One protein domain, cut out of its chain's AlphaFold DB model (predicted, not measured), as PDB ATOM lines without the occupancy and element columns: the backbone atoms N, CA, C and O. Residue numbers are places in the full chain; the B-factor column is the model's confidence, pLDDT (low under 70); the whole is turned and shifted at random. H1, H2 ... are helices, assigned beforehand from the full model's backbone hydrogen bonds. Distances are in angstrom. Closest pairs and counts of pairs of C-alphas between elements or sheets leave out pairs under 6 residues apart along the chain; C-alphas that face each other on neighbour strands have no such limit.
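AT A GLANCE: This is residues 3 to 59 of the 71 residues of an uncharacterized protein of Corynebacterium kefirresidentii (UniProt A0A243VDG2). Two helices, H1 and H2, set about perpendicular to each other, make a small helical head, and a long stretch without named elements, residues 3 to 29, leads from a loop at the far end of the domain to the start of H1. In that loop the first printed residues fold back beside residues 13 to 15. The printed part has 57 residues, with two named helices, H1 then H2, and no named strand; the class is all helix, though under half of the residues, 25 of 57, are in named elements. The whole is loose, with a radius of gyration of the C-alphas of 14.3 A, and elongated, spanning 40 by 26 by 19 A.

IN THESE COORDINATES: H1, the longest helix, is residues 30 to 43, 20.0 A from first to last C-alpha; C-alpha 30 is at (-50.408, -31.054, 57.626). H2 is residues 47 to 57, 15.3 A long, and C-alpha 57 is at (-44.405, -12.670, 48.403). The printed part begins with C-alpha 3 at (-35.319, -29.743, 34.180).

HOW THE PARTS SIT: H1 touches H2 with residues 36 to 40 alone. The closest C-alphas of the two helices, those of Ser 40 and Met 47, are 5.3 A apart. Their lines stand at 83 degrees, about perpendicular, and their centres are 11.3 A apart. The link between them, 3 residues, is tight. In H1 and H2 every O i to N i+4 pair is within hydrogen-bond range.

THE WHOLE: The two C-alphas farthest apart, those of Val 12 and Glu 42, are 40.4 A apart. The printed part has no cut. Residues 17 to 23 stand free, and so do residues 26 to 32, of which 30 to 32 belong to H1. The mean pLDDT of the printed part is 85.6; residues 4 to 13 are under 70.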
ATOM      1  N   ILE A   3     -34.918 -29.097  32.923       74.19
ATOM      2  CA  ILE A   3     -35.319 -29.743  34.180       74.19
ATOM      3  C   ILE A   3     -34.603 -31.104  34.280       74.19
ATOM      4  O   ILE A   3     -34.932 -32.014  33.503       74.19
ATOM      5  N   PRO A   4     -33.660 -31.280  35.228       67.06
ATOM      6  CA  PRO A   4     -32.906 -32.522  35.391       67.06
ATOM      7  C   PRO A   4     -33.785 -33.730  35.748       67.06
ATOM      8  O   PRO A   4     -34.789 -33.610  36.453       67.06
ATOM      9  N   SER A   5     -33.359 -34.922  35.322       64.31
ATOM     10  CA  SER A   5     -34.040 -36.203  35.591       64.31
ATOM     11  C   SER A   5     -34.103 -36.571  37.080       64.31
ATOM     12  O   SER A   5     -35.036 -37.242  37.511       64.31
ATOM     13  N   ALA A   6     -33.149 -36.091  37.883       60.88
ATOM     14  CA  ALA A   6     -33.039 -36.405  39.308       60.88
ATOM     15  C   ALA A   6     -34.255 -35.960  40.149       60.88
ATOM     16  O   ALA A   6     -34.455 -36.451  41.259       60.88
ATOM     17  N   HIS A   7     -35.098 -35.064  39.629       57.28
ATOM     18  CA  HIS A   7     -36.313 -34.634  40.309       57.28
ATOM     19  C   HIS A   7     -37.507 -35.550  39.970       57.28
ATOM     20  O   HIS A   7     -37.821 -35.803  38.807       57.28
ATOM     21  N   PHE A   8     -38.215 -36.014  41.010       55.03
ATOM     22  CA  PHE A   8     -39.510 -36.717  40.918       55.03
ATOM     23  C   PHE A   8     -39.525 -38.030  40.108       55.03
ATOM     24  O   PHE A   8     -40.511 -38.341  39.444       55.03
ATOM     25  N   GLY A   9     -38.452 -38.830  40.158       58.22
ATOM     26  CA  GLY A   9     -38.455 -40.188  39.589       58.22
ATOM     27  C   GLY A   9     -38.498 -40.245  38.057       58.22
ATOM     28  O   GLY A   9     -38.900 -41.260  37.484       58.22
ATOM     29  N   ARG A  10     -38.100 -39.166  37.373       61.16
ATOM     30  CA  ARG A  10     -38.049 -39.123  35.908       61.16
ATOM     31  C   ARG A  10     -36.771 -39.786  35.398       61.16
ATOM     32  O   ARG A  10     -35.690 -39.578  35.926       61.16
ATOM     33  N   LYS A  11     -36.884 -40.577  34.328       59.78
ATOM     34  CA  LYS A  11     -35.728 -41.248  33.703       59.78
ATOM     35  C   LYS A  11     -34.970 -40.368  32.699       59.78
ATOM     36  O   LYS A  11     -33.878 -40.742  32.292       59.78
ATOM     37  N   VAL A  12     -35.531 -39.223  32.295       61.34
ATOM     38  CA  VAL A  12     -34.994 -38.377  31.212       61.34
ATOM     39  C   VAL A  12     -35.128 -36.901  31.591       61.34
ATOM     40  O   VAL A  12     -36.143 -36.514  32.179       61.34
ATOM     41  N   SER A  13     -34.105 -36.094  31.290       68.38
ATOM     42  CA  SER A  13     -34.183 -34.637  31.425       68.38
ATOM     43  C   SER A  13     -35.186 -34.063  30.422       68.38
ATOM     44  O   SER A  13     -35.452 -34.643  29.367       68.38
ATOM     45  N   ARG A  14     -35.811 -32.938  30.774       74.06
ATOM     46  CA  ARG A  14     -36.806 -32.276  29.922       74.06
ATOM     47  C   ARG A  14     -36.426 -30.820  29.731       74.06
ATOM     48  O   ARG A  14     -36.294 -30.095  30.710       74.06
ATOM     49  N   VAL A  15     -36.352 -30.382  28.481       78.31
ATOM     50  CA  VAL A  15     -36.282 -28.958  28.146       78.31
ATOM     51  C   VAL A  15     -37.708 -28.414  28.070       78.31
ATOM     52  O   VAL A  15     -38.572 -29.000  27.413       78.31
ATOM     53  N   VAL A  16     -37.971 -27.327  28.789       79.50
ATOM     54  CA  VAL A  16     -39.229 -26.577  28.739       79.50
ATOM     55  C   VAL A  16     -38.964 -25.170  28.197       79.50
ATOM     56  O   VAL A  16     -37.933 -24.583  28.545       79.50
ATOM     57  N   PRO A  17     -39.854 -24.627  27.350       81.69
ATOM     58  CA  PRO A  17     -39.856 -23.206  27.015       81.69
ATOM     59  C   PRO A  17     -39.940 -22.335  28.274       81.69
ATOM     60  O   PRO A  17     -40.503 -22.769  29.282       81.69
ATOM     61  N   ASP A  18     -39.383 -21.127  28.226       80.94
ATOM     62  CA  ASP A  18     -39.340 -20.239  29.397       80.94
ATOM     63  C   ASP A  18     -40.722 -19.664  29.759       80.94
ATOM     64  O   ASP A  18     -40.959 -19.282  30.902       80.94
ATOM     65  N   ASP A  19     -41.667 -19.689  28.819       80.50
ATOM     66  CA  ASP A  19     -43.070 -19.303  28.985       80.50
ATOM     67  C   ASP A  19     -43.995 -20.483  29.351       80.50
ATOM     68  O   ASP A  19     -45.204 -20.313  29.528       80.50
ATOM     69  N   ALA A  20     -43.454 -21.698  29.481       80.88
ATOM     70  CA  ALA A  20     -44.261 -22.877  29.757       80.88
ATOM     71  C   ALA A  20     -44.680 -22.969  31.233       80.88
ATOM     72  O   ALA A  20     -43.868 -22.881  32.153       80.88
ATOM     73  N   ILE A  21     -45.956 -23.290  31.469       77.81
ATOM     74  CA  ILE A  21     -46.454 -23.615  32.811       77.81
ATOM     75  C   ILE A  21     -46.046 -25.049  33.172       77.81
ATOM     76  O   ILE A  21     -46.418 -26.013  32.496       77.81
ATOM     77  N   VAL A  22     -45.321 -25.207  34.282       79.75
ATOM     78  CA  VAL A  22     -44.889 -26.513  34.798       79.75
ATOM     79  C   VAL A  22     -45.656 -26.862  36.069       79.75
ATOM     80  O   VAL A  22     -45.645 -26.125  37.051       79.75
ATOM     81  N   ARG A  23     -46.294 -28.038  36.080       81.62
ATOM     82  CA  ARG A  23     -46.919 -28.589  37.287       81.62
ATOM     83  C   ARG A  23     -45.869 -29.281  38.154       81.62
ATOM     84  O   ARG A  23     -45.181 -30.188  37.683       81.62
ATOM     85  N   VAL A  24     -45.810 -28.888  39.422       79.88
ATOM     86  CA  VAL A  24     -44.971 -29.512  40.453       79.88
ATOM     87  C   VAL A  24     -45.840 -30.191  41.505       79.88
ATOM     88  O   VAL A  24     -46.927 -29.716  41.832       79.88
ATOM     89  N   GLU A  25     -45.365 -31.321  42.018       85.00
ATOM     90  CA  GLU A  25     -45.953 -31.975  43.182       85.00
ATOM     91  C   GLU A  25     -45.206 -31.518  44.436       85.00
ATOM     92  O   GLU A  25     -43.976 -31.467  44.446       85.00
ATOM     93  N   LEU A  26     -45.941 -31.167  45.490       85.69
ATOM     94  CA  LEU A  26     -45.375 -30.660  46.737       85.69
ATOM     95  C   LEU A  26     -45.828 -31.535  47.901       85.69
ATOM     96  O   LEU A  26     -47.011 -31.841  48.039       85.69
ATOM     97  N   ARG A  27     -44.885 -31.889  48.774       90.94
ATOM     98  CA  ARG A  27     -45.178 -32.505  50.070       90.94
ATOM     99  C   ARG A  27     -45.033 -31.438  51.141       90.94
ATOM    100  O   ARG A  27     -43.935 -30.950  51.384       90.94
ATOM    101  N   LEU A  28     -46.150 -31.081  51.759       92.12
ATOM    102  CA  LEU A  28     -46.223 -30.080  52.817       92.12
ATOM    103  C   LEU A  28     -46.641 -30.758  54.121       92.12
ATOM    104  O   LEU A  28     -47.303 -31.798  54.109       92.12
ATOM    105  N   SER A  29     -46.258 -30.174  55.254       97.19
ATOM    106  CA  SER A  29     -46.752 -30.643  56.545       97.19
ATOM    107  C   SER A  29     -48.253 -30.362  56.672       97.19
ATOM    108  O   SER A  29     -48.765 -29.382  56.125       97.19
ATOM    109  N   ALA A  30     -48.966 -31.208  57.421       97.00
ATOM    110  CA  ALA A  30     -50.408 -31.054  57.626       97.00
ATOM    111  C   ALA A  30     -50.819 -29.646  58.123       97.00
ATOM    112  O   ALA A  30     -51.797 -29.115  57.596       97.00
ATOM    113  N   PRO A  31     -50.075 -28.980  59.034       97.94
ATOM    114  CA  PRO A  31     -50.401 -27.612  59.445       97.94
ATOM    115  C   PRO A  31     -50.344 -26.588  58.304       97.94
ATOM    116  O   PRO A  31     -51.180 -25.690  58.239       97.94
ATOM    117  N   ILE A  32     -49.388 -26.730  57.379       96.25
ATOM    118  CA  ILE A  32     -49.280 -25.838  56.218       96.25
ATOM    119  C   ILE A  32     -50.464 -26.062  55.277       96.25
ATOM    120  O   ILE A  32     -51.064 -25.095  54.815       96.25
ATOM    121  N   VAL A  33     -50.842 -27.323  55.036       96.69
ATOM    122  CA  VAL A  33     -52.015 -27.661  54.212       96.69
ATOM    123  C   VAL A  33     -53.298 -27.100  54.829       96.69
ATOM    124  O   VAL A  33     -54.118 -26.536  54.110       96.69
ATOM    125  N   ALA A  34     -53.454 -27.189  56.152       98.00
ATOM    126  CA  ALA A  34     -54.604 -26.625  56.855       98.00
ATOM    127  C   ALA A  34     -54.682 -25.098  56.694       98.00
ATOM    128  O   ALA A  34     -55.741 -24.575  56.351       98.00
ATOM    129  N   LYS A  35     -53.555 -24.389  56.864       97.81
ATOM    130  CA  LYS A  35     -53.488 -22.936  56.647       97.81
ATOM    131  C   LYS A  35     -53.829 -22.565  55.200       97.81
ATOM    132  O   LYS A  35     -54.628 -21.662  54.975       97.81
ATOM    133  N   LEU A  36     -53.266 -23.294  54.234       97.00
ATOM    134  CA  LEU A  36     -53.511 -23.077  52.808       97.00
ATOM    135  C   LEU A  36     -54.989 -23.282  52.450       97.00
ATOM    136  O   LEU A  36     -55.566 -22.496  51.703       97.00
ATOM    137  N   SER A  37     -55.608 -24.323  53.010       97.75
ATOM    138  CA  SER A  37     -57.025 -24.619  52.815       97.75
ATOM    139  C   SER A  37     -57.921 -23.530  53.406       97.75
ATOM    140  O   SER A  37     -58.819 -23.061  52.708       97.75
ATOM    141  N   ALA A  38     -57.652 -23.083  54.635       98.31
ATOM    142  CA  ALA A  38     -58.422 -22.022  55.283       98.31
ATOM    143  C   ALA A  38     -58.374 -20.708  54.486       98.31
ATOM    144  O   ALA A  38     -59.417 -20.143  54.169       98.31
ATOM    145  N   GLU A  39     -57.179 -20.277  54.076       98.06
ATOM    146  CA  GLU A  39     -56.997 -19.044  53.300       98.06
ATOM    147  C   GLU A  39     -57.640 -19.136  51.908       98.06
ATOM    148  O   GLU A  39     -58.225 -18.171  51.422       98.06
ATOM    149  N   SER A  40     -57.596 -20.315  51.276       98.12
ATOM    150  CA  SER A  40     -58.272 -20.539  49.992       98.12
ATOM    151  C   SER A  40     -59.795 -20.416  50.104       98.12
ATOM    152  O   SER A  40     -60.430 -19.820  49.233       98.12
ATOM    153  N   ALA A  41     -60.375 -20.920  51.199       98.00
ATOM    154  CA  ALA A  41     -61.804 -20.828  51.466       98.00
ATOM    155  C   ALA A  41     -62.225 -19.387  51.786       98.00
ATOM    156  O   ALA A  41     -63.230 -18.919  51.259       98.00
ATOM    157  N   GLU A  42     -61.432 -18.672  52.587       98.06
ATOM    158  CA  GLU A  42     -61.664 -17.264  52.926       98.06
ATOM    159  C   GLU A  42     -61.643 -16.360  51.684       98.06
ATOM    160  O   GLU A  42     -62.488 -15.480  51.537       98.06
ATOM    161  N   ARG A  43     -60.706 -16.601  50.760       96.75
ATOM    162  CA  ARG A  43     -60.536 -15.795  49.539       96.75
ATOM    163  C   ARG A  43     -61.391 -16.258  48.361       96.75
ATOM    164  O   ARG A  43     -61.424 -15.575  47.340       96.75
ATOM    165  N   GLY A  44     -62.046 -17.415  48.467       97.50
ATOM    166  CA  GLY A  44     -62.834 -17.996  47.380       97.50
ATOM    167  C   GLY A  44     -62.002 -18.367  46.145       97.50
ATOM    168  O   GLY A  44     -62.471 -18.212  45.019       97.50
ATOM    169  N   CYS A  45     -60.763 -18.833  46.330       96.50
ATOM    170  CA  CYS A  45     -59.860 -19.199  45.235       96.50
ATOM    171  C   CYS A  45     -59.225 -20.585  45.447       96.50
ATOM    172  O   CYS A  45     -59.432 -21.237  46.468       96.50
ATOM    173  N   SER A  46     -58.475 -21.089  44.463       96.56
ATOM    174  CA  SER A  46     -57.818 -22.391  44.600       96.56
ATOM    175  C   SER A  46     -56.624 -22.324  45.559       96.56
ATOM    176  O   SER A  46     -55.891 -21.338  45.608       96.56
ATOM    177  N   MET A  47     -56.331 -23.431  46.248       95.88
ATOM    178  CA  MET A  47     -55.108 -23.563  47.058       95.88
ATOM    179  C   MET A  47     -53.824 -23.289  46.251       95.88
ATOM    180  O   MET A  47     -52.861 -22.745  46.781       95.88
ATOM    181  N   SER A  48     -53.796 -23.626  44.956       93.69
ATOM    182  CA  SER A  48     -52.661 -23.316  44.074       93.69
ATOM    183  C   SER A  48     -52.481 -21.817  43.828       93.69
ATOM    184  O   SER A  48     -51.346 -21.364  43.679       93.69
ATOM    185  N   HIS A  49     -53.569 -21.043  43.810       94.44
ATOM    186  CA  HIS A  49     -53.517 -19.591  43.672       94.44
ATOM    187  C   HIS A  49     -52.902 -18.957  44.922       94.44
ATOM    188  O   HIS A  49     -51.944 -18.197  44.814       94.44
ATOM    189  N   VAL A  50     -53.371 -19.366  46.106       96.44
ATOM    190  CA  VAL A  50     -52.789 -18.934  47.389       96.44
ATOM    191  C   VAL A  50     -51.308 -19.310  47.476       96.44
ATOM    192  O   VAL A  50     -50.476 -18.470  47.804       96.44
ATOM    193  N   MET A  51     -50.943 -20.543  47.102       94.62
ATOM    194  CA  MET A  51     -49.544 -20.985  47.110       94.62
ATOM    195  C   MET A  51     -48.670 -20.150  46.166       94.62
ATOM    196  O   MET A  51     -47.556 -19.777  46.523       94.62
ATOM    197  N   THR A  52     -49.172 -19.834  44.968       92.06
ATOM    198  CA  THR A  52     -48.477 -18.954  44.016       92.06
ATOM    199  C   THR A  52     -48.234 -17.577  44.626       92.06
ATOM    200  O   THR A  52     -47.128 -17.051  44.524       92.06
ATOM    201  N   GLN A  53     -49.236 -17.017  45.307       93.50
ATOM    202  CA  GLN A  53     -49.102 -15.733  45.983       93.50
ATOM    203  C   GLN A  53     -48.056 -15.786  47.104       93.50
ATOM    204  O   GLN A  53     -47.145 -14.965  47.099       93.50
ATOM    205  N   TRP A  54     -48.112 -16.775  48.003       94.38
ATOM    206  CA  TRP A  54     -47.121 -16.920  49.080       94.38
ATOM    207  C   TRP A  54     -45.691 -17.057  48.545       94.38
ATOM    208  O   TRP A  54     -44.762 -16.464  49.087       94.38
ATOM    209  N   LEU A  55     -45.501 -17.830  47.469       92.25
ATOM    210  CA  LEU A  55     -44.191 -17.977  46.833       92.25
ATOM    211  C   LEU A  55     -43.720 -16.668  46.186       92.25
ATOM    212  O   LEU A  55     -42.532 -16.358  46.235       92.25
ATOM    213  N   SER A  56     -44.630 -15.891  45.599       89.88
ATOM    214  CA  SER A  56     -44.311 -14.574  45.040       89.88
ATOM    215  C   SER A  56     -43.938 -13.568  46.133       89.88
ATOM    216  O   SER A  56     -42.910 -12.906  46.013       89.88
ATOM    217  N   GLU A  57     -44.690 -13.519  47.235       92.06
ATOM    218  CA  GLU A  57     -44.405 -12.670  48.403       92.06
ATOM    219  C   GLU A  57     -43.073 -13.033  49.077       92.06
ATOM    220  O   GLU A  57     -42.353 -12.155  49.547       92.06
ATOM    221  N   ALA A  58     -42.702 -14.315  49.063       90.12
ATOM    222  CA  ALA A  58     -41.396 -14.787  49.519       90.12
ATOM    223  C   ALA A  58     -40.246 -14.481  48.534       90.12
ATOM    224  O   ALA A  58     -39.103 -14.858  48.792       90.12
ATOM    225  N   GLY A  59     -40.529 -13.846  47.390       87.81
ATOM    226  CA  GLY A  59     -39.546 -13.543  46.346       87.81
ATOM    227  C   GLY A  59     -39.077 -14.764  45.546       87.81
ATOM    228  O   GLY A  59     -38.114 -14.663  44.787       87.81
TER     229      GLY A  59